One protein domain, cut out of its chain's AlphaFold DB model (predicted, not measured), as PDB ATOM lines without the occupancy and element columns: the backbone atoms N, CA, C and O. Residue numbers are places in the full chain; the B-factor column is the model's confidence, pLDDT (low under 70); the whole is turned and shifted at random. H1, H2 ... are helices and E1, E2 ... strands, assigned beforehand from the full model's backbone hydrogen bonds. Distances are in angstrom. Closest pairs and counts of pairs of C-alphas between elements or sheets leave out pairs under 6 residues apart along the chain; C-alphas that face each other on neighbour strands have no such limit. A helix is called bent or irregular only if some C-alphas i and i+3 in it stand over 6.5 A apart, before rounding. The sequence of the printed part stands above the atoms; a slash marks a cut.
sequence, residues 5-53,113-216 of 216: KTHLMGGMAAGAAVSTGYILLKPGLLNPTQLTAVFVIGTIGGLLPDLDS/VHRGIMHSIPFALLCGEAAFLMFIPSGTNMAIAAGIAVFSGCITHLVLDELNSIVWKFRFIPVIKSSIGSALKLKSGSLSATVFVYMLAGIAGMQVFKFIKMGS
ATOM      1  N   LYS A   5     112.638 212.349 119.286       88.75
ATOM      2  CA  LYS A   5     112.228 212.189 120.690       88.75
ATOM      3  C   LYS A   5     112.856 210.952 121.344       88.75
ATOM      4  O   LYS A   5     113.244 211.016 122.503       88.75
ATOM      5  N   THR A   6     112.964 209.846 120.614       90.31
ATOM      6  CA  THR A   6     113.581 208.610 121.103       90.31
ATOM      7  C   THR A   6     115.081 208.794 121.312       90.31
ATOM      8  O   THR A   6     115.586 208.390 122.352       90.31
ATOM      9  N   HIS A   7     115.777 209.461 120.385       90.94
ATOM     10  CA  HIS A   7     117.203 209.772 120.532       90.94
ATOM     11  C   HIS A   7     117.469 210.747 121.680       90.94
ATOM     12  O   HIS A   7     118.369 210.513 122.481       90.94
ATOM     13  N   LEU A   8     116.628 211.775 121.836       93.19
ATOM     14  CA  LEU A   8     116.687 212.695 122.970       93.19
ATOM     15  C   LEU A   8     116.491 211.959 124.300       93.19
ATOM     16  O   LEU A   8     117.302 212.110 125.207       93.19
ATOM     17  N   MET A   9     115.451 211.126 124.415       94.88
ATOM     18  CA  MET A   9     115.202 210.335 125.626       94.88
ATOM     19  C   MET A   9     116.327 209.328 125.901       94.88
ATOM     20  O   MET A   9     116.712 209.146 127.053       94.88
ATOM     21  N   GLY A  10     116.879 208.708 124.856       94.88
ATOM     22  CA  GLY A  10     118.048 207.835 124.949       94.88
ATOM     23  C   GLY A  10     119.278 208.566 125.476       94.88
ATOM     24  O   GLY A  10     119.915 208.102 126.418       94.88
ATOM     25  N   GLY A  11     119.564 209.747 124.929       96.06
ATOM     26  CA  GLY A  11     120.618 210.629 125.420       96.06
ATOM     27  C   GLY A  11     120.408 211.017 126.883       96.06
ATOM     28  O   GLY A  11     121.343 210.913 127.673       96.06
ATOM     29  N   MET A  12     119.190 211.411 127.271       97.50
ATOM     30  CA  MET A  12     118.860 211.730 128.668       97.50
ATOM     31  C   MET A  12     119.119 210.539 129.591       97.50
ATOM     32  O   MET A  12     119.711 210.707 130.654       97.50
ATOM     33  N   ALA A  13     118.720 209.332 129.182       97.88
ATOM     34  CA  ALA A  13     118.973 208.117 129.946       97.88
ATOM     35  C   ALA A  13     120.480 207.839 130.086       97.88
ATOM     36  O   ALA A  13     120.945 207.562 131.190       97.88
ATOM     37  N   ALA A  14     121.252 207.981 129.006       97.31
ATOM     38  CA  ALA A  14     122.700 207.797 129.021       97.31
ATOM     39  C   ALA A  14     123.407 208.829 129.917       97.31
ATOM     40  O   ALA A  14     124.199 208.460 130.784       97.31
ATOM     41  N   GLY A  15     123.080 210.115 129.764       97.75
ATOM     42  CA  GLY A  15     123.618 211.190 130.598       97.75
ATOM     43  C   GLY A  15     123.271 211.005 132.076       97.75
ATOM     44  O   GLY A  15     124.131 211.182 132.940       97.75
ATOM     45  N   ALA A  16     122.036 210.592 132.381       98.25
ATOM     46  CA  ALA A  16     121.593 210.342 133.750       98.25
ATOM     47  C   ALA A  16     122.297 209.126 134.355       98.25
ATOM     48  O   ALA A  16     122.702 209.180 135.517       98.25
ATOM     49  N   ALA A  17     122.491 208.060 133.575       98.12
ATOM     50  CA  ALA A  17     123.207 206.867 134.007       98.12
ATOM     51  C   ALA A  17     124.668 207.182 134.351       98.12
ATOM     52  O   ALA A  17     125.142 206.776 135.411       98.12
ATOM     53  N   VAL A  18     125.368 207.954 133.511       98.12
ATOM     54  CA  VAL A  18     126.759 208.350 133.785       98.12
ATOM     55  C   VAL A  18     126.833 209.279 134.998       98.12
ATOM     56  O   VAL A  18     127.618 209.019 135.908       98.12
ATOM     57  N   SER A  19     125.988 210.312 135.064       97.75
ATOM     58  CA  SER A  19     125.962 211.255 136.192       97.75
ATOM     59  C   SER A  19     125.653 210.551 137.523       97.75
ATOM     60  O   SER A  19     126.411 210.661 138.487       97.75
ATOM     61  N   THR A  20     124.612 209.714 137.559       97.62
ATOM     62  CA  THR A  20     124.250 208.922 138.747       97.62
ATOM     63  C   THR A  20     125.324 207.888 139.086       97.62
ATOM     64  O   THR A  20     125.623 207.668 140.256       97.62
ATOM     65  N   GLY A  21     125.963 207.287 138.081       97.50
ATOM     66  CA  GLY A  21     127.091 206.379 138.273       97.50
ATOM     67  C   GLY A  21     128.254 207.044 139.009       97.50
ATOM     68  O   GLY A  21     128.814 206.441 139.921       97.50
ATOM     69  N   TYR A  22     128.573 208.304 138.695       97.31
ATOM     70  CA  TYR A  22     129.571 209.070 139.450       97.31
ATOM     71  C   TYR A  22     129.138 209.329 140.897       97.31
ATOM     72  O   TYR A  22     129.965 209.188 141.794       97.31
ATOM     73  N   ILE A  23     127.859 209.629 141.144       97.06
ATOM     74  CA  ILE A  23     127.327 209.801 142.509       97.06
ATOM     75  C   ILE A  23     127.491 208.514 143.329       97.06
ATOM     76  O   ILE A  23     127.944 208.570 144.470       97.06
ATOM     77  N   LEU A  24     127.134 207.363 142.753       97.44
ATOM     78  CA  LEU A  24     127.093 206.084 143.466       97.44
ATOM     79  C   LEU A  24     128.471 205.433 143.620       97.44
ATOM     80  O   LEU A  24     128.783 204.895 144.678       97.44
ATOM     81  N   LEU A  25     129.286 205.449 142.564       96.88
ATOM     82  CA  LEU A  25     130.553 204.713 142.516       96.88
ATOM     83  C   LEU A  25     131.752 205.563 142.943       96.88
ATOM     84  O   LEU A  25     132.773 205.010 143.346       96.88
ATOM     85  N   LYS A  26     131.662 206.892 142.820       95.50
ATOM     86  CA  LYS A  26     132.755 207.832 143.118       95.50
ATOM     87  C   LYS A  26     132.233 209.078 143.858       95.50
ATOM     88  O   LYS A  26     132.385 210.197 143.356       95.50
ATOM     89  N   PRO A  27     131.611 208.906 145.038       94.44
ATOM     90  CA  PRO A  27     130.978 210.003 145.762       94.44
ATOM     91  C   PRO A  27     131.981 211.123 146.068       94.44
ATOM     92  O   PRO A  27     133.101 210.872 146.501       94.44
ATOM     93  N   GLY A  28     131.572 212.370 145.821       94.19
ATOM     94  CA  GLY A  28     132.395 213.562 146.054       94.19
ATOM     95  C   GLY A  28     133.463 213.846 144.992       94.19
ATOM     96  O   GLY A  28     134.098 214.894 145.060       94.19
ATOM     97  N   LEU A  29     133.648 212.973 143.992       96.38
ATOM     98  CA  LEU A  29     134.644 213.195 142.937       96.38
ATOM     99  C   LEU A  29     134.276 214.356 142.005       96.38
ATOM    100  O   LEU A  29     135.156 215.069 141.529       96.38
ATOM    101  N   LEU A  30     132.980 214.515 141.733       97.50
ATOM    102  CA  LEU A  30     132.419 215.620 140.965       97.50
ATOM    103  C   LEU A  30     131.433 216.390 141.838       97.50
ATOM    104  O   LEU A  30     130.651 215.795 142.584       97.50
ATOM    105  N   ASN A  31     131.444 217.713 141.717       96.94
ATOM    106  CA  ASN A  31     130.468 218.562 142.397       96.94
ATOM    107  C   ASN A  31     129.093 218.534 141.679       96.94
ATOM    108  O   ASN A  31     129.005 218.100 140.526       96.94
ATOM    109  N   PRO A  32     128.005 219.014 142.314       97.19
ATOM    110  CA  PRO A  32     126.667 219.000 141.710       97.19
ATOM    111  C   PRO A  32     126.563 219.708 140.348       97.19
ATOM    112  O   PRO A  32     125.844 219.244 139.460       97.19
ATOM    113  N   THR A  33     127.308 220.798 140.143       96.88
ATOM    114  CA  THR A  33     127.344 221.523 138.864       96.88
ATOM    115  C   THR A  33     127.989 220.679 137.764       96.88
ATOM    116  O   THR A  33     127.445 220.574 136.667       96.88
ATOM    117  N   GLN A  34     129.105 220.012 138.065       97.31
ATOM    118  CA  GLN A  34     129.778 219.088 137.151       97.31
ATOM    119  C   GLN A  34     128.884 217.894 136.803       97.31
ATOM    120  O   GLN A  34     128.749 217.552 135.634       97.31
ATOM    121  N   LEU A  35     128.204 217.307 137.788       98.19
ATOM    122  CA  LEU A  35     127.248 216.214 137.572       98.19
ATOM    123  C   LEU A  35     126.073 216.633 136.675       98.19
ATOM    124  O   LEU A  35     125.631 215.855 135.825       98.19
ATOM    125  N   THR A  36     125.600 217.870 136.827       97.62
ATOM    126  CA  THR A  36     124.569 218.452 135.957       97.62
ATOM    127  C   THR A  36     125.100 218.637 134.536       97.62
ATOM    128  O   THR A  36     124.436 218.246 133.576       97.62
ATOM    129  N   ALA A  37     126.320 219.158 134.385       96.44
ATOM    130  CA  ALA A  37     126.966 219.290 133.083       96.44
ATOM    131  C   ALA A  37     127.137 217.926 132.394       96.44
ATOM    132  O   ALA A  37     126.776 217.807 131.229       96.44
ATOM    133  N   VAL A  38     127.580 216.889 133.118       98.06
ATOM    134  CA  VAL A  38     127.693 215.495 132.637       98.06
ATOM    135  C   VAL A  38     126.358 214.974 132.096       98.06
ATOM    136  O   VAL A  38     126.320 214.393 131.010       98.06
ATOM    137  N   PHE A  39     125.252 215.217 132.804       98.25
ATOM    138  CA  PHE A  39     123.916 214.848 132.332       98.25
ATOM    139  C   PHE A  39     123.547 215.566 131.022       98.25
ATOM    140  O   PHE A  39     123.115 214.925 130.058       98.25
ATOM    141  N   VAL A  40     123.740 216.888 130.968       96.50
ATOM    142  CA  VAL A  40     123.375 217.713 129.807       96.50
ATOM    143  C   VAL A  40     124.204 217.335 128.580       96.50
ATOM    144  O   VAL A  40     123.639 217.051 127.525       96.50
ATOM    145  N   ILE A  41     125.529 217.266 128.701       96.38
ATOM    146  CA  ILE A  41     126.400 216.941 127.564       96.38
ATOM    147  C   ILE A  41     126.221 215.492 127.110       96.38
ATOM    148  O   ILE A  41     126.221 215.243 125.910       96.38
ATOM    149  N   GLY A  42     125.969 214.547 128.026       97.31
ATOM    150  CA  GLY A  42     125.611 213.174 127.658       97.31
ATOM    151  C   GLY A  42     124.298 213.101 126.876       97.31
ATOM    152  O   GLY A  42     124.207 212.377 125.883       97.31
ATOM    153  N   THR A  43     123.313 213.925 127.252       96.31
ATOM    154  CA  THR A  43     122.058 214.069 126.499       96.31
ATOM    155  C   THR A  43     122.308 214.551 125.077       96.31
ATOM    156  O   THR A  43     121.781 213.979 124.125       96.31
ATOM    157  N   ILE A  44     123.157 215.566 124.927       95.25
ATOM    158  CA  ILE A  44     123.522 216.136 123.626       95.25
ATOM    159  C   ILE A  44     124.331 215.140 122.800       95.25
ATOM    160  O   ILE A  44     124.096 215.035 121.599       95.25
ATOM    161  N   GLY A  45     125.196 214.343 123.435       95.62
ATOM    162  CA  GLY A  45     125.900 213.228 122.804       95.62
ATOM    163  C   GLY A  45     124.953 212.272 122.078       95.62
ATOM    164  O   GLY A  45     125.214 211.890 120.943       95.62
ATOM    165  N   GLY A  46     123.789 211.980 122.663       94.44
ATOM    166  CA  GLY A  46     122.744 211.169 122.024       94.44
ATOM    167  C   GLY A  46     122.112 211.775 120.767       94.44
ATOM    168  O   GLY A  46     121.386 211.077 120.063       94.44
ATOM    169  N   LEU A  47     122.384 213.044 120.464       94.00
ATOM    170  CA  LEU A  47     121.896 213.746 119.277       94.00
ATOM    171  C   LEU A  47     123.005 214.043 118.255       94.00
ATOM    172  O   LEU A  47     122.695 214.419 117.130       94.00
ATOM    173  N   LEU A  48     124.285 213.888 118.615       93.62
ATOM    174  CA  LEU A  48     125.407 214.203 117.721       93.62
ATOM    175  C   LEU A  48     125.437 213.358 116.437       93.62
ATOM    176  O   LEU A  48     125.766 213.925 115.395       93.62
ATOM    177  N   PRO A  49     125.084 212.055 116.438       91.50
ATOM    178  CA  PRO A  49     125.026 211.287 115.193       91.50
ATOM    179  C   PRO A  49     124.030 211.845 114.165       91.50
ATOM    180  O   PRO A  49     124.257 211.696 112.971       91.50
ATOM    181  N   ASP A  50     122.986 212.560 114.605       89.38
ATOM    182  CA  ASP A  50     121.975 213.180 113.731       89.38
ATOM    183  C   ASP A  50     122.438 214.489 113.067       89.38
ATOM    184  O   ASP A  50     121.660 215.131 112.349       89.38
ATOM    185  N   LEU A  51     123.695 214.903 113.269       87.88
ATOM    186  CA  LEU A  51     124.285 216.050 112.572       87.88
ATOM    187  C   LEU A  51     124.317 215.870 111.045       87.88
ATOM    188  O   LEU A  51     124.373 216.868 110.331       87.88
ATOM    189  N   ASP A  52     124.239 214.630 110.548       83.81
ATOM    190  CA  ASP A  52     124.125 214.303 109.120       83.81
ATOM    191  C   ASP A  52     122.671 214.212 108.617       83.81
ATOM    192  O   ASP A  52     122.415 213.683 107.531       83.81
ATOM    193  N   SER A  53     121.689 214.662 109.404       79.38
ATOM    194  CA  SER A  53     120.284 214.599 109.003       79.38
ATOM    195  C   SER A  53     119.906 215.701 108.009       79.38
ATOM    196  O   SER A  53     120.206 216.877 108.198       79.38
ATOM    197  N   VAL A 113     126.917 212.294 104.183       80.31
ATOM    198  CA  VAL A 113     125.816 211.509 103.626       80.31
ATOM    199  C   VAL A 113     124.983 211.015 104.795       80.31
ATOM    200  O   VAL A 113     125.564 210.522 105.761       80.31
ATOM    201  N   HIS A 114     123.656 211.102 104.691       77.38
ATOM    202  CA  HIS A 114     122.751 210.616 105.727       77.38
ATOM    203  C   HIS A 114     123.023 209.136 106.059       77.38
ATOM    204  O   HIS A 114     123.037 208.282 105.165       77.38
ATOM    205  N   ARG A 115     123.250 208.824 107.344       71.19
ATOM    206  CA  ARG A 115     123.711 207.508 107.846       71.19
ATOM    207  C   ARG A 115     125.080 207.080 107.320       71.19
ATOM    208  O   ARG A 115     125.346 205.891 107.080       71.19
ATOM    209  N   GLY A 116     125.938 208.071 107.124       82.12
ATOM    210  CA  GLY A 116     127.326 207.916 106.726       82.12
ATOM    211  C   GLY A 116     128.205 207.535 107.911       82.12
ATOM    212  O   GLY A 116     127.856 206.698 108.739       82.12
ATOM    213  N   ILE A 117     129.388 208.143 107.989       86.00
ATOM    214  CA  ILE A 117     130.343 207.868 109.069       86.00
ATOM    215  C   ILE A 117     129.882 208.418 110.431       86.00
ATOM    216  O   ILE A 117     130.373 207.948 111.449       86.00
ATOM    217  N   MET A 118     128.927 209.355 110.485       88.00
ATOM    218  CA  MET A 118     128.409 209.886 111.759       88.00
ATOM    219  C   MET A 118     127.602 208.850 112.561       88.00
ATOM    220  O   MET A 118     127.558 208.902 113.785       88.00
ATOM    221  N   HIS A 119     127.063 207.827 111.894       89.81
ATOM    222  CA  HIS A 119     126.391 206.686 112.526       89.81
ATOM    223  C   HIS A 119     127.368 205.515 112.708       89.81
ATOM    224  O   HIS A 119     127.188 204.435 112.143       89.81
ATOM    225  N   SER A 120     128.477 205.756 113.417       90.12
ATOM    226  CA  SER A 120     129.546 204.769 113.606       90.12
ATOM    227  C   SER A 120     130.247 204.904 114.960       90.12
ATOM    228  O   SER A 120     130.265 205.977 115.567       90.12
ATOM    229  N   ILE A 121     130.880 203.820 115.424       90.94
ATOM    230  CA  ILE A 121     131.666 203.831 116.671       90.94
ATOM    231  C   ILE A 121     132.869 204.795 116.585       90.94
ATOM    232  O   ILE A 121     133.080 205.533 117.544       90.94
ATOM    233  N   PRO A 122     133.633 204.875 115.472       91.69
ATOM    234  CA  PRO A 122     134.705 205.865 115.338       91.69
ATOM    235  C   PRO A 122     134.234 207.308 115.524       91.69
ATOM    236  O   PRO A 122     134.922 208.098 116.164       91.69
ATOM    237  N   PHE A 123     133.049 207.652 115.013       93.50
ATOM    238  CA  PHE A 123     132.479 208.977 115.238       93.50
ATOM    239  C   PHE A 123     132.040 209.173 116.692       93.50
ATOM    240  O   PHE A 123     132.340 210.209 117.278       93.50
ATOM    241  N   ALA A 124     131.409 208.168 117.310       95.62
ATOM    242  CA  ALA A 124     131.075 208.212 118.734       95.62
ATOM    243  C   ALA A 124     132.321 208.450 119.606       95.62
ATOM    244  O   ALA A 124     132.282 209.280 120.515       95.62
ATOM    245  N   LEU A 125     133.424 207.756 119.301       96.00
ATOM    246  CA  LEU A 125     134.713 207.925 119.968       96.00
ATOM    247  C   LEU A 125     135.241 209.349 119.790       96.00
ATOM    248  O   LEU A 125     135.530 210.001 120.788       96.00
ATOM    249  N   LEU A 126     135.268 209.856 118.555       96.38
ATOM    250  CA  LEU A 126     135.694 211.223 118.258       96.38
ATOM    251  C   LEU A 126     134.869 212.267 119.030       96.38
ATOM    252  O   LEU A 126     135.430 213.219 119.568       96.38
ATOM    253  N   CYS A 127     133.548 212.091 119.134       97.00
ATOM    254  CA  CYS A 127     132.693 212.973 119.934       97.00
ATOM    255  C   CYS A 127     133.042 212.919 121.429       97.00
ATOM    256  O   CYS A 127     133.089 213.960 122.086       97.00
ATOM    257  N   GLY A 128     133.304 211.725 121.965       97.88
ATOM    258  CA  GLY A 128     133.758 211.548 123.345       97.88
ATOM    259  C   GLY A 128     135.121 212.200 123.602       97.88
ATOM    260  O   GLY A 128     135.292 212.901 124.595       97.88
ATOM    261  N   GLU A 129     136.077 212.037 122.690       97.50
ATOM    262  CA  GLU A 129     137.398 212.668 122.773       97.50
ATOM    263  C   GLU A 129     137.298 214.193 122.683       97.50
ATOM    264  O   GLU A 129     137.910 214.897 123.483       97.50
ATOM    265  N   ALA A 130     136.474 214.724 121.776       96.38
ATOM    266  CA  ALA A 130     136.223 216.159 121.681       96.38
ATOM    267  C   ALA A 130     135.644 216.718 122.991       96.38
ATOM    268  O   ALA A 130     136.111 217.744 123.483       96.38
ATOM    269  N   ALA A 131     134.679 216.018 123.596       96.94
ATOM    270  CA  ALA A 131     134.121 216.399 124.889       96.94
ATOM    271  C   ALA A 131     135.157 216.322 126.020       96.94
ATOM    272  O   ALA A 131     135.209 217.220 126.855       96.94
ATOM    273  N   PHE A 132     136.018 215.301 126.032       97.00
ATOM    274  CA  PHE A 132     137.126 215.220 126.982       97.00
ATOM    275  C   PHE A 132     138.031 216.450 126.878       97.00
ATOM    276  O   PHE A 132     138.277 217.118 127.881       97.00
ATOM    277  N   LEU A 133     138.498 216.767 125.665       95.06
ATOM    278  CA  LEU A 133     139.414 217.883 125.421       95.06
ATOM    279  C   LEU A 133     138.784 219.219 125.832       95.06
ATOM    280  O   LEU A 133     139.441 220.039 126.466       95.06
ATOM    281  N   MET A 134     137.494 219.394 125.544       93.56
ATOM    282  CA  MET A 134     136.727 220.585 125.905       93.56
ATOM    283  C   MET A 134     136.642 220.813 127.423       93.56
ATOM    284  O   MET A 134     136.602 221.954 127.874       93.56
ATOM    285  N   PHE A 135     136.629 219.744 128.223       94.25
ATOM    286  CA  PHE A 135     136.495 219.818 129.682       94.25
ATOM    287  C   PHE A 135     137.821 219.677 130.447       94.25
ATOM    288  O   PHE A 135     137.802 219.686 131.680       94.25
ATOM    289  N   ILE A 136     138.971 219.622 129.761       93.19
ATOM    290  CA  ILE A 136     140.308 219.636 130.387       93.19
ATOM    291  C   ILE A 136     140.471 220.759 131.431       93.19
ATOM    292  O   ILE A 136     140.940 220.454 132.532       93.19
ATOM    293  N   PRO A 137     140.056 222.018 131.173       90.56
ATOM    294  CA  PRO A 137     140.210 223.104 132.148       90.56
ATOM    295  C   PRO A 137     139.464 222.869 133.471       90.56
ATOM    296  O   PRO A 137     139.819 223.442 134.495       90.56
ATOM    297  N   SER A 138     138.447 221.998 133.474       91.50
ATOM    298  CA  SER A 138     137.683 221.618 134.671       91.50
ATOM    299  C   SER A 138     138.316 220.465 135.469       91.50
ATOM    300  O   SER A 138     137.723 219.996 136.443       91.50
ATOM    301  N   GLY A 139     139.500 220.000 135.062       92.69
ATOM    302  CA  GLY A 139     140.250 218.919 135.696       92.69
ATOM    303  C   GLY A 139     139.976 217.536 135.097       92.69
ATOM    304  O   GLY A 139     138.924 217.268 134.512       92.69
ATOM    305  N   THR A 140     140.930 216.620 135.294       94.38
ATOM    306  CA  THR A 140     140.952 215.284 134.671       94.38
ATOM    307  C   THR A 140     139.680 214.477 134.926       94.38
ATOM    308  O   THR A 140     139.153 213.859 134.007       94.38
ATOM    309  N   ASN A 141     139.138 214.508 136.148       95.44
ATOM    310  CA  ASN A 141     137.924 213.756 136.478       95.44
ATOM    311  C   ASN A 141     136.700 214.250 135.695       95.44
ATOM    312  O   ASN A 141     135.924 213.434 135.205       95.44
ATOM    313  N   MET A 142     136.549 215.571 135.542       96.00
ATOM    314  CA  MET A 142     135.452 216.149 134.767       96.00
ATOM    315  C   MET A 142     135.634 215.882 133.269       96.00
ATOM    316  O   MET A 142     134.673 215.502 132.607       96.00
ATOM    317  N   ALA A 143     136.860 215.999 132.749       96.62
ATOM    318  CA  ALA A 143     137.178 215.668 131.360       96.62
ATOM    319  C   ALA A 143     136.838 214.203 131.023       96.62
ATOM    320  O   ALA A 143     136.152 213.930 130.036       96.62
ATOM    321  N   ILE A 144     137.234 213.258 131.885       97.12
ATOM    322  CA  ILE A 144     136.884 211.835 131.743       97.12
ATOM    323  C   ILE A 144     135.363 211.650 131.785       97.12
ATOM    324  O   ILE A 144     134.804 210.961 130.931       97.12
ATOM    325  N   ALA A 145     134.679 212.258 132.757       97.88
ATOM    326  CA  ALA A 145     133.231 212.138 132.895       97.88
ATOM    327  C   ALA A 145     132.481 212.675 131.669       97.88
ATOM    328  O   ALA A 145     131.561 212.020 131.183       97.88
ATOM    329  N   ALA A 146     132.909 213.821 131.137       97.88
ATOM    330  CA  ALA A 146     132.354 214.422 129.934       97.88
ATOM    331  C   ALA A 146     132.539 213.532 128.703       97.88
ATOM    332  O   ALA A 146     131.569 213.273 127.986       97.88
ATOM    333  N   GLY A 147     133.752 213.015 128.491       97.88
ATOM    334  CA  GLY A 147     134.037 212.122 127.372       97.88
ATOM    335  C   GLY A 147     133.221 210.832 127.430       97.88
ATOM    336  O   GLY A 147     132.598 210.451 126.437       97.88
ATOM    337  N   ILE A 148     133.132 210.204 128.609       98.19
ATOM    338  CA  ILE A 148     132.306 209.005 128.824       98.19
ATOM    339  C   ILE A 148     130.824 209.311 128.587       98.19
ATOM    340  O   ILE A 148     130.138 208.509 127.954       98.19
ATOM    341  N   ALA A 149     130.316 210.445 129.073       98.31
ATOM    342  CA  ALA A 149     128.913 210.820 128.917       98.31
ATOM    343  C   ALA A 149     128.530 211.015 127.449       98.31
ATOM    344  O   ALA A 149     127.544 210.435 126.994       98.31
ATOM    345  N   VAL A 150     129.328 211.778 126.698       98.31
ATOM    346  CA  VAL A 150     129.079 212.025 125.273       98.31
ATOM    347  C   VAL A 150     129.206 210.736 124.465       98.31
ATOM    348  O   VAL A 150     128.305 210.428 123.685       98.31
ATOM    349  N   PHE A 151     130.249 209.934 124.707       98.06
ATOM    350  CA  PHE A 151     130.409 208.629 124.064       98.06
ATOM    351  C   PHE A 151     129.211 207.712 124.341       98.06
ATOM    352  O   PHE A 151     128.639 207.146 123.413       98.06
ATOM    353  N   SER A 152     128.778 207.608 125.600       97.88
ATOM    354  CA  SER A 152     127.631 206.779 126.000       97.88
ATOM    355  C   SER A 152     126.325 207.254 125.362       97.88
ATOM    356  O   SER A 152     125.505 206.426 124.956       97.88
ATOM    357  N   GLY A 153     126.140 208.570 125.229       97.31
ATOM    358  CA  GLY A 153     125.039 209.165 124.476       97.31
ATOM    359  C   GLY A 153     125.049 208.715 123.015       97.31
ATOM    360  O   GLY A 153     124.060 208.147 122.548       97.31
ATOM    361  N   CYS A 154     126.181 208.873 122.321       95.88
ATOM    362  CA  CYS A 154     126.343 208.427 120.935       95.88
ATOM    363  C   CYS A 154     126.100 206.916 120.787       95.88
ATOM    364  O   CYS A 154     125.369 206.496 119.899       95.88
ATOM    365  N   ILE A 155     126.652 206.079 121.669       95.00
ATOM    366  CA  ILE A 155     126.420 204.627 121.625       95.00
ATOM    367  C   ILE A 155     124.941 204.300 121.829       95.00
ATOM    368  O   ILE A 155     124.394 203.472 121.104       95.00
ATOM    369  N   THR A 156     124.267 204.978 122.759       94.44
ATOM    370  CA  THR A 156     122.827 204.790 122.983       94.44
ATOM    371  C   THR A 156     122.028 205.154 121.738       94.44
ATOM    372  O   THR A 156     121.112 204.421 121.370       94.44
ATOM    373  N   HIS A 157     122.405 206.227 121.040       92.62
ATOM    374  CA  HIS A 157     121.820 206.582 119.751       92.62
ATOM    375  C   HIS A 157     121.937 205.429 118.742       92.62
ATOM    376  O   HIS A 157     120.922 205.006 118.189       92.62
ATOM    377  N   LEU A 158     123.148 204.891 118.543       90.81
ATOM    378  CA  LEU A 158     123.394 203.791 117.602       90.81
ATOM    379  C   LEU A 158     122.592 202.535 117.981       90.81
ATOM    380  O   LEU A 158     121.965 201.910 117.130       90.81
ATOM    381  N   VAL A 159     122.555 202.186 119.269       89.88
ATOM    382  CA  VAL A 159     121.784 201.035 119.763       89.88
ATOM    383  C   VAL A 159     120.289 201.216 119.499       89.88
ATOM    384  O   VAL A 159     119.641 200.287 119.025       89.88
ATOM    385  N   LEU A 160     119.729 202.401 119.758       88.81
ATOM    386  CA  LEU A 160     118.312 202.679 119.494       88.81
ATOM    387  C   LEU A 160     117.976 202.581 118.007       88.81
ATOM    388  O   LEU A 160     116.904 202.089 117.647       88.81
ATOM    389  N   ASP A 161     118.894 202.996 117.143       85.75
ATOM    390  CA  ASP A 161     118.730 202.891 115.701       85.75
ATOM    391  C   ASP A 161     118.739 201.449 115.195       85.75
ATOM    392  O   ASP A 161     117.929 201.085 114.334       85.75
ATOM    393  N   GLU A 162     119.585 200.610 115.788       82.69
ATOM    394  CA  GLU A 162     119.638 199.178 115.517       82.69
ATOM    395  C   GLU A 162     118.369 198.468 116.016       82.69
ATOM    396  O   GLU A 162     117.729 197.737 115.257       82.69
ATOM    397  N   LEU A 163     117.933 198.744 117.251       82.00
ATOM    398  CA  LEU A 163     116.720 198.154 117.832       82.00
ATOM    399  C   LEU A 163     115.460 198.531 117.044       82.00
ATOM    400  O   LEU A 163     114.606 197.681 116.799       82.00
ATOM    401  N   ASN A 164     115.360 199.779 116.576       76.31
ATOM    402  CA  ASN A 164     114.245 200.231 115.736       76.31
ATOM    403  C   ASN A 164     114.290 199.682 114.299       76.31
ATOM    404  O   ASN A 164     113.319 199.830 113.550       76.31
ATOM    405  N   SER A 165     115.394 199.056 113.883       68.19
ATOM    406  CA  SER A 165     115.466 198.361 112.595       68.19
ATOM    407  C   SER A 165     114.777 196.986 112.621       68.19
ATOM    408  O   SER A 165     114.405 196.468 111.562       68.19
ATOM    409  N   ILE A 166     114.519 196.446 113.819       63.53
ATOM    410  CA  ILE A 166     113.783 195.201 114.053       63.53
ATOM    411  C   ILE A 166     112.280 195.500 113.983       63.53
ATOM    412  O   ILE A 166     111.656 195.927 114.954       63.53
ATOM    413  N   VAL A 167     111.674 195.297 112.812       58.34
ATOM    414  CA  VAL A 167     110.231 195.496 112.626       58.34
ATOM    415  C   VAL A 167     109.497 194.174 112.843       58.34
ATOM    416  O   VAL A 167     109.654 193.217 112.087       58.34
ATOM    417  N   TRP A 168     108.644 194.133 113.861       47.81
ATOM    418  CA  TRP A 168     107.740 193.012 114.103       47.81
ATOM    419  C   TRP A 168     106.541 193.119 113.152       47.81
ATOM    420  O   TRP A 168     105.699 194.004 113.308       47.81
ATOM    421  N   LYS A 169     106.442 192.235 112.152       41.81
ATOM    422  CA  LYS A 169     105.208 192.059 111.367       41.81
ATOM    423  C   LYS A 169     104.465 190.835 111.891       41.81
ATOM    424  O   LYS A 169     105.077 189.798 112.082       41.81
ATOM    425  N   PHE A 170     103.153 190.982 112.104       45.31
ATOM    426  CA  PHE A 170     102.214 189.934 112.532       45.31
ATOM    427  C   PHE A 170     102.730 189.032 113.671       45.31
ATOM    428  O   PHE A 170     103.340 187.995 113.447       45.31
ATOM    429  N   ARG A 171     102.430 189.458 114.909       47.72
ATOM    430  CA  ARG A 171     102.329 188.651 116.143       47.72
ATOM    431  C   ARG A 171     103.222 187.393 116.155       47.72
ATOM    432  O   ARG A 171     102.676 186.305 116.132       47.72
ATOM    433  N   PHE A 172     104.549 187.579 116.228       56.00
ATOM    434  CA  PHE A 172     105.607 186.594 116.570       56.00
ATOM    435  C   PHE A 172     106.696 186.279 115.520       56.00
ATOM    436  O   PHE A 172     107.619 185.549 115.868       56.00
ATOM    437  N   ILE A 173     106.706 186.863 114.311       50.28
ATOM    438  CA  ILE A 173     107.840 186.683 113.372       50.28
ATOM    439  C   ILE A 173     108.601 188.010 113.165       50.28
ATOM    440  O   ILE A 173     108.054 188.945 112.572       50.28
ATOM    441  N   PRO A 174     109.857 188.140 113.639       47.56
ATOM    442  CA  PRO A 174     110.665 189.324 113.368       47.56
ATOM    443  C   PRO A 174     111.060 189.353 111.884       47.56
ATOM    444  O   PRO A 174     111.740 188.453 111.395       47.56
ATOM    445  N   VAL A 175     110.651 190.398 111.156       51.38
ATOM    446  CA  VAL A 175     111.162 190.653 109.803       51.38
ATOM    447  C   VAL A 175     112.373 191.557 109.947       51.38
ATOM    448  O   VAL A 175     112.270 192.757 110.205       51.38
ATOM    449  N   ILE A 176     113.537 190.945 109.792       48.09
ATOM    450  CA  ILE A 176     114.827 191.620 109.790       48.09
ATOM    451  C   ILE A 176     114.891 192.520 108.552       48.09
ATOM    452  O   ILE A 176     114.863 192.036 107.419       48.09
ATOM    453  N   LYS A 177     114.973 193.843 108.742       46.06
ATOM    454  CA  LYS A 177     115.402 194.728 107.650       46.06
ATOM    455  C   LYS A 177     116.862 194.417 107.331       46.06
ATOM    456  O   LYS A 177     117.654 194.171 108.236       46.06
ATOM    457  N   SER A 178     117.244 194.516 106.061       45.97
ATOM    458  CA  SER A 178     118.628 194.334 105.584       45.97
ATOM    459  C   SER A 178     119.657 195.307 106.192       45.97
ATOM    460  O   SER A 178     120.823 195.274 105.819       45.97
ATOM    461  N   SER A 179     119.238 196.179 107.114       47.31
ATOM    462  CA  SER A 179     120.076 197.125 107.848       47.31
ATOM    463  C   SER A 179     120.554 196.618 109.214       47.31
ATOM    464  O   SER A 179     121.115 197.427 109.954       47.31
ATOM    465  N   ILE A 180     120.325 195.345 109.568       41.53
ATOM    466  CA  ILE A 180     120.898 194.779 110.798       41.53
ATOM    467  C   ILE A 180     122.432 194.773 110.704       41.53
ATOM    468  O   ILE A 180     122.998 194.331 109.706       41.53
ATOM    469  N   GLY A 181     123.101 195.287 111.732       49.28
ATOM    470  CA  GLY A 181     124.557 195.442 111.808       49.28
ATOM    471  C   GLY A 181     125.075 196.755 111.219       49.28
ATOM    472  O   GLY A 181     126.281 196.917 111.030       49.28
ATOM    473  N   SER A 182     124.180 197.698 110.918       50.75
ATOM    474  CA  SER A 182     124.533 198.976 110.312       50.75
ATOM    475  C   SER A 182     124.637 200.121 111.334       50.75
ATOM    476  O   SER A 182     125.151 201.164 110.990       50.75
ATOM    477  N   ALA A 183     124.229 200.007 112.595       52.91
ATOM    478  CA  ALA A 183     124.454 201.129 113.524       52.91
ATOM    479  C   ALA A 183     125.834 201.074 114.208       52.91
ATOM    480  O   ALA A 183     126.446 202.098 114.486       52.91
ATOM    481  N   LEU A 184     126.384 199.874 114.422       59.91
ATOM    482  CA  LEU A 184     127.696 199.661 115.056       59.91
ATOM    483  C   LEU A 184     128.837 199.529 114.034       59.91
ATOM    484  O   LEU A 184     129.821 198.826 114.272       59.91
ATOM    485  N   LYS A 185     128.713 200.171 112.865       71.94
ATOM    486  CA  LYS A 185     129.740 200.052 111.820       71.94
ATOM    487  C   LYS A 185     131.050 200.644 112.319       71.94
ATOM    488  O   LYS A 185     131.082 201.680 112.979       71.94
ATOM    489  N   LEU A 186     132.142 200.024 111.894       75.56
ATOM    490  CA  LEU A 186     133.480 200.606 111.985       75.56
ATOM    491  C   LEU A 186     133.848 201.392 110.721       75.56
ATOM    492  O   LEU A 186     134.869 202.059 110.690       75.56
ATOM    493  N   LYS A 187     133.056 201.303 109.646       70.00
ATOM    494  CA  LYS A 187     133.356 201.937 108.356       70.00
ATOM    495  C   LYS A 187     132.077 202.432 107.690       70.00
ATOM    496  O   LYS A 187     131.016 201.834 107.865       70.00
ATOM    497  N   SER A 188     132.185 203.503 106.909       78.31
ATOM    498  CA  SER A 188     131.101 203.989 106.048       78.31
ATOM    499  C   SER A 188     131.317 203.544 104.598       78.31
ATOM    500  O   SER A 188     132.400 203.082 104.243       78.31
ATOM    501  N   GLY A 189     130.303 203.708 103.741       72.94
ATOM    502  CA  GLY A 189     130.436 203.448 102.299       72.94
ATOM    503  C   GLY A 189     131.445 204.365 101.592       72.94
ATOM    504  O   GLY A 189     131.883 204.055 100.489       72.94
ATOM    505  N   SER A 190     131.850 205.468 102.232       81.25
ATOM    506  CA  SER A 190     132.895 206.366 101.747       81.25
ATOM    507  C   SER A 190     134.218 206.084 102.461       81.25
ATOM    508  O   SER A 190     134.363 206.296 103.672       81.25
ATOM    509  N   LEU A 191     135.217 205.616 101.706       82.94
ATOM    510  CA  LEU A 191     136.556 205.373 102.243       82.94
ATOM    511  C   LEU A 191     137.197 206.672 102.746       82.94
ATOM    512  O   LEU A 191     137.795 206.671 103.818       82.94
ATOM    513  N   SER A 192     137.027 207.781 102.018       83.62
ATOM    514  CA  SER A 192     137.599 209.078 102.391       83.62
ATOM    515  C   SER A 192     137.028 209.591 103.711       83.62
ATOM    516  O   SER A 192     137.794 209.950 104.601       83.62
ATOM    517  N   ALA A 193     135.703 209.539 103.886       83.81
ATOM    518  CA  ALA A 193     135.053 209.942 105.133       83.81
ATOM    519  C   ALA A 193     135.484 209.054 106.311       83.81
ATOM    520  O   ALA A 193     135.725 209.543 107.411       83.81
ATOM    521  N   THR A 194     135.630 207.748 106.065       85.38
ATOM    522  CA  THR A 194     136.095 206.792 107.075       85.38
ATOM    523  C   THR A 194     137.524 207.111 107.515       85.38
ATOM    524  O   THR A 194     137.765 207.299 108.703       85.38
ATOM    525  N   VAL A 195     138.467 207.232 106.572       87.31
ATOM    526  CA  VAL A 195     139.870 207.560 106.878       87.31
ATOM    527  C   VAL A 195     139.967 208.908 107.588       87.31
ATOM    528  O   VAL A 195     140.688 209.017 108.572       87.31
ATOM    529  N   PHE A 196     139.200 209.909 107.155       89.00
ATOM    530  CA  PHE A 196     139.188 211.226 107.782       89.00
ATOM    531  C   PHE A 196     138.773 211.174 109.259       89.00
ATOM    532  O   PHE A 196     139.497 211.690 110.109       89.00
ATOM    533  N   VAL A 197     137.668 210.495 109.591       89.19
ATOM    534  CA  VAL A 197     137.222 210.354 110.990       89.19
ATOM    535  C   VAL A 197     138.233 209.574 111.826       89.19
ATOM    536  O   VAL A 197     138.528 209.985 112.944       89.19
ATOM    537  N   TYR A 198     138.818 208.499 111.294       89.25
ATOM    538  CA  TYR A 198     139.863 207.758 112.008       89.25
ATOM    539  C   TYR A 198     141.134 208.582 112.232       89.25
ATOM    540  O   TYR A 198     141.742 208.461 113.290       89.25
ATOM    541  N   MET A 199     141.536 209.421 111.273       92.62
ATOM    542  CA  MET A 199     142.670 210.330 111.459       92.62
ATOM    543  C   MET A 199     142.382 211.346 112.562       92.62
ATOM    544  O   MET A 199     143.221 211.539 113.438       92.62
ATOM    545  N   LEU A 200     141.192 211.954 112.560       93.44
ATOM    546  CA  LEU A 200     140.789 212.887 113.612       93.44
ATOM    547  C   LEU A 200     140.734 212.212 114.985       93.44
ATOM    548  O   LEU A 200     141.283 212.762 115.934       93.44
ATOM    549  N   ALA A 201     140.148 211.016 115.074       93.06
ATOM    550  CA  ALA A 201     140.108 210.241 116.313       93.06
ATOM    551  C   ALA A 201     141.520 209.842 116.774       93.06
ATOM    552  O   ALA A 201     141.856 209.949 117.944       93.06
ATOM    553  N   GLY A 202     142.413 209.466 115.854       93.62
ATOM    554  CA  GLY A 202     143.812 209.189 116.184       93.62
ATOM    555  C   GLY A 202     144.531 210.411 116.764       93.62
ATOM    556  O   GLY A 202     145.197 210.307 117.793       93.62
ATOM    557  N   ILE A 203     144.364 211.584 116.145       94.31
ATOM    558  CA  ILE A 203     144.963 212.841 116.618       94.31
ATOM    559  C   ILE A 203     144.384 213.242 117.979       94.31
ATOM    560  O   ILE A 203     145.145 213.562 118.893       94.31
ATOM    561  N   ALA A 204     143.059 213.216 118.132       94.00
ATOM    562  CA  ALA A 204     142.390 213.564 119.381       94.00
ATOM    563  C   ALA A 204     142.763 212.578 120.499       94.00
ATOM    564  O   ALA A 204     143.196 213.006 121.569       94.00
ATOM    565  N   GLY A 205     142.738 211.275 120.223       93.69
ATOM    566  CA  GLY A 205     143.180 210.220 121.131       93.69
ATOM    567  C   GLY A 205     144.636 210.371 121.582       93.69
ATOM    568  O   GLY A 205     144.936 210.175 122.760       93.69
ATOM    569  N   MET A 206     145.547 210.810 120.704       93.50
ATOM    570  CA  MET A 206     146.925 211.141 121.100       93.50
ATOM    571  C   MET A 206     146.982 212.295 122.111       93.50
ATOM    572  O   MET A 206     147.771 212.234 123.057       93.50
ATOM    573  N   GLN A 207     146.152 213.331 121.944       93.19
ATOM    574  CA  GLN A 207     146.071 214.444 122.898       93.19
ATOM    575  C   GLN A 207     145.482 213.990 124.238       93.19
ATOM    576  O   GLN A 207     146.045 214.304 125.287       93.19
ATOM    577  N   VAL A 208     144.408 213.193 124.206       92.19
ATOM    578  CA  VAL A 208     143.794 212.592 125.400       92.19
ATOM    579  C   VAL A 208     144.821 211.749 126.159       92.19
ATOM    580  O   VAL A 208     145.021 211.947 127.357       92.19
ATOM    581  N   PHE A 209     145.535 210.858 125.466       91.44
ATOM    582  CA  PHE A 209     146.555 209.999 126.071       91.44
ATOM    583  C   PHE A 209     147.696 210.806 126.695       91.44
ATOM    584  O   PHE A 209     148.107 210.531 127.825       91.44
ATOM    585  N   LYS A 210     148.193 211.826 125.984       90.75
ATOM    586  CA  LYS A 210     149.243 212.714 126.493       90.75
ATOM    587  C   LYS A 210     148.793 213.429 127.766       90.75
ATOM    588  O   LYS A 210     149.553 213.461 128.728       90.75
ATOM    589  N   PHE A 211     147.570 213.954 127.786       90.62
ATOM    590  CA  PHE A 211     147.027 214.647 128.952       90.62
ATOM    591  C   PHE A 211     146.884 213.714 130.158       90.62
ATOM    592  O   PHE A 211     147.362 214.042 131.241       90.62
ATOM    593  N   ILE A 212     146.296 212.527 129.969       88.25
ATOM    594  CA  ILE A 212     146.120 211.546 131.051       88.25
ATOM    595  C   ILE A 212     147.474 211.138 131.639       88.25
ATOM    596  O   ILE A 212     147.610 211.107 132.856       88.25
ATOM    597  N   LYS A 213     148.486 210.894 130.795       86.44
ATOM    598  CA  LYS A 213     149.832 210.503 131.241       86.44
ATOM    599  C   LYS A 213     150.591 211.625 131.956       86.44
ATOM    600  O   LYS A 213     151.436 211.342 132.791       86.44
ATOM    601  N   MET A 214     150.347 212.884 131.595       79.00
ATOM    602  CA  MET A 214     150.964 214.035 132.267       79.00
ATOM    603  C   MET A 214     150.274 214.386 133.592       79.00
ATOM    604  O   MET A 214     150.894 215.024 134.437       79.00
ATOM    605  N   GLY A 215     149.000 214.016 133.751       64.19
ATOM    606  CA  GLY A 215     148.207 214.258 134.959       64.19
ATOM    607  C   GLY A 215     148.188 213.104 135.972       64.19
ATOM    608  O   GLY A 215     147.569 213.266 137.023       64.19
ATOM    609  N   SER A 216     148.809 211.962 135.652       52.75
ATOM    610  CA  SER A 216     149.021 210.794 136.526       52.75
ATOM    611  C   SER A 216     150.435 210.771 137.088       52.75
ATOM    612  O   SER A 216     150.580 210.492 138.295       52.75
TER     613      SER A 216
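Overview. This is residues 5 to 53 and 113 to 216 of the 216 residues of an uncharacterized protein of Desulfamplus magnetovallimortis (UniProt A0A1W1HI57). Long helices make a slab: H5 runs through the middle, H1 and H2 pack on one side of it, H4 packs on another side, and H6 packs on H4 at the edge. Beyond one end of H5 lies the small strand hairpin E1 and E2, and a long unnamed stretch returns from it to H6. The printed part has 153 residues, in the order H1, H2, H3, H4, H5, E1, E2, H6, and its class is mostly helix; the two-stranded sheet is antiparallel. It is compact, with a radius of gyration of the C-alphas of 16.8 A and spans of 53 by 37 by 23 A.

Along the chain. Find C-alpha 166 at (113.783, 195.201, 114.053); there E1, residues 166 to 169, begins, and E2 is residues 173 to 176. Before them H5, residues 140 to 163, covers 34.1 A. H4 is residues 121 to 138, 26.0 A, and is irregular: C-alphas 134 and 137 are 7.6 A apart. H1 runs from C-alpha 5 at (112.228, 212.189, 120.690) through residue 25, 29.5 A; H2 is residues 32 to 45, 19.8 A. H3, residues 48 to 52, is only just irregular, with C-alphas 49 and 52 6.8 A apart. H6, residues 191 to 215, covers 35.8 A and ends at C-alpha 215 at (148.207, 214.258, 134.959).

Arrangement. Look first at the hairpin E1 and E2, where N 175 and O 167 are 3.1 A apart, within hydrogen-bond range. A tight link joins E1 to H5, the hub, which touches four helices. H1, H2 and H5 form a bundle, three helices side by side. H5 touches H1 at C-alphas Gly 153 and Gly 11, the closest, 4.8 A apart, at a steep tilt of 39 degrees, opposite ways. H5 touches H2 at its closest C-alphas, Val 150 and Gly 45, 4.2 A apart. The helical hairpin H4 and H5 has a shallow tilt of 25 degrees; its closest C-alphas are Gly 128 and Gly 147, 4.1 A apart. H6 touches H4 with residues 197 to 208 alone, closest at C-alphas Ala 201 and Leu 126, 4.9 A. H3 only just touches H5, with 3 pairs of C-alphas within 8 A, the closest Pro 49 and Cys 154, 6.5 A. Every O i to N i+4 pair is within hydrogen-bond range in H1, H2, H5 and H6, against 12 of 14 in H4 and 0 of 1 in H3, where 1 of 2 O i to N i+3 pairs is.

Size, cuts and confidence. The C-alphas farthest apart, of Phe 170 and Met 214, are 57.9 A apart. Residues 54 to 112 are not printed; C-alphas 53 and 113 stand 8.3 A apart across that cut. The link E2 to H6 is long, 14 residues. Look for pLDDT under 70 at residues 165 to 184 and 215 to 216.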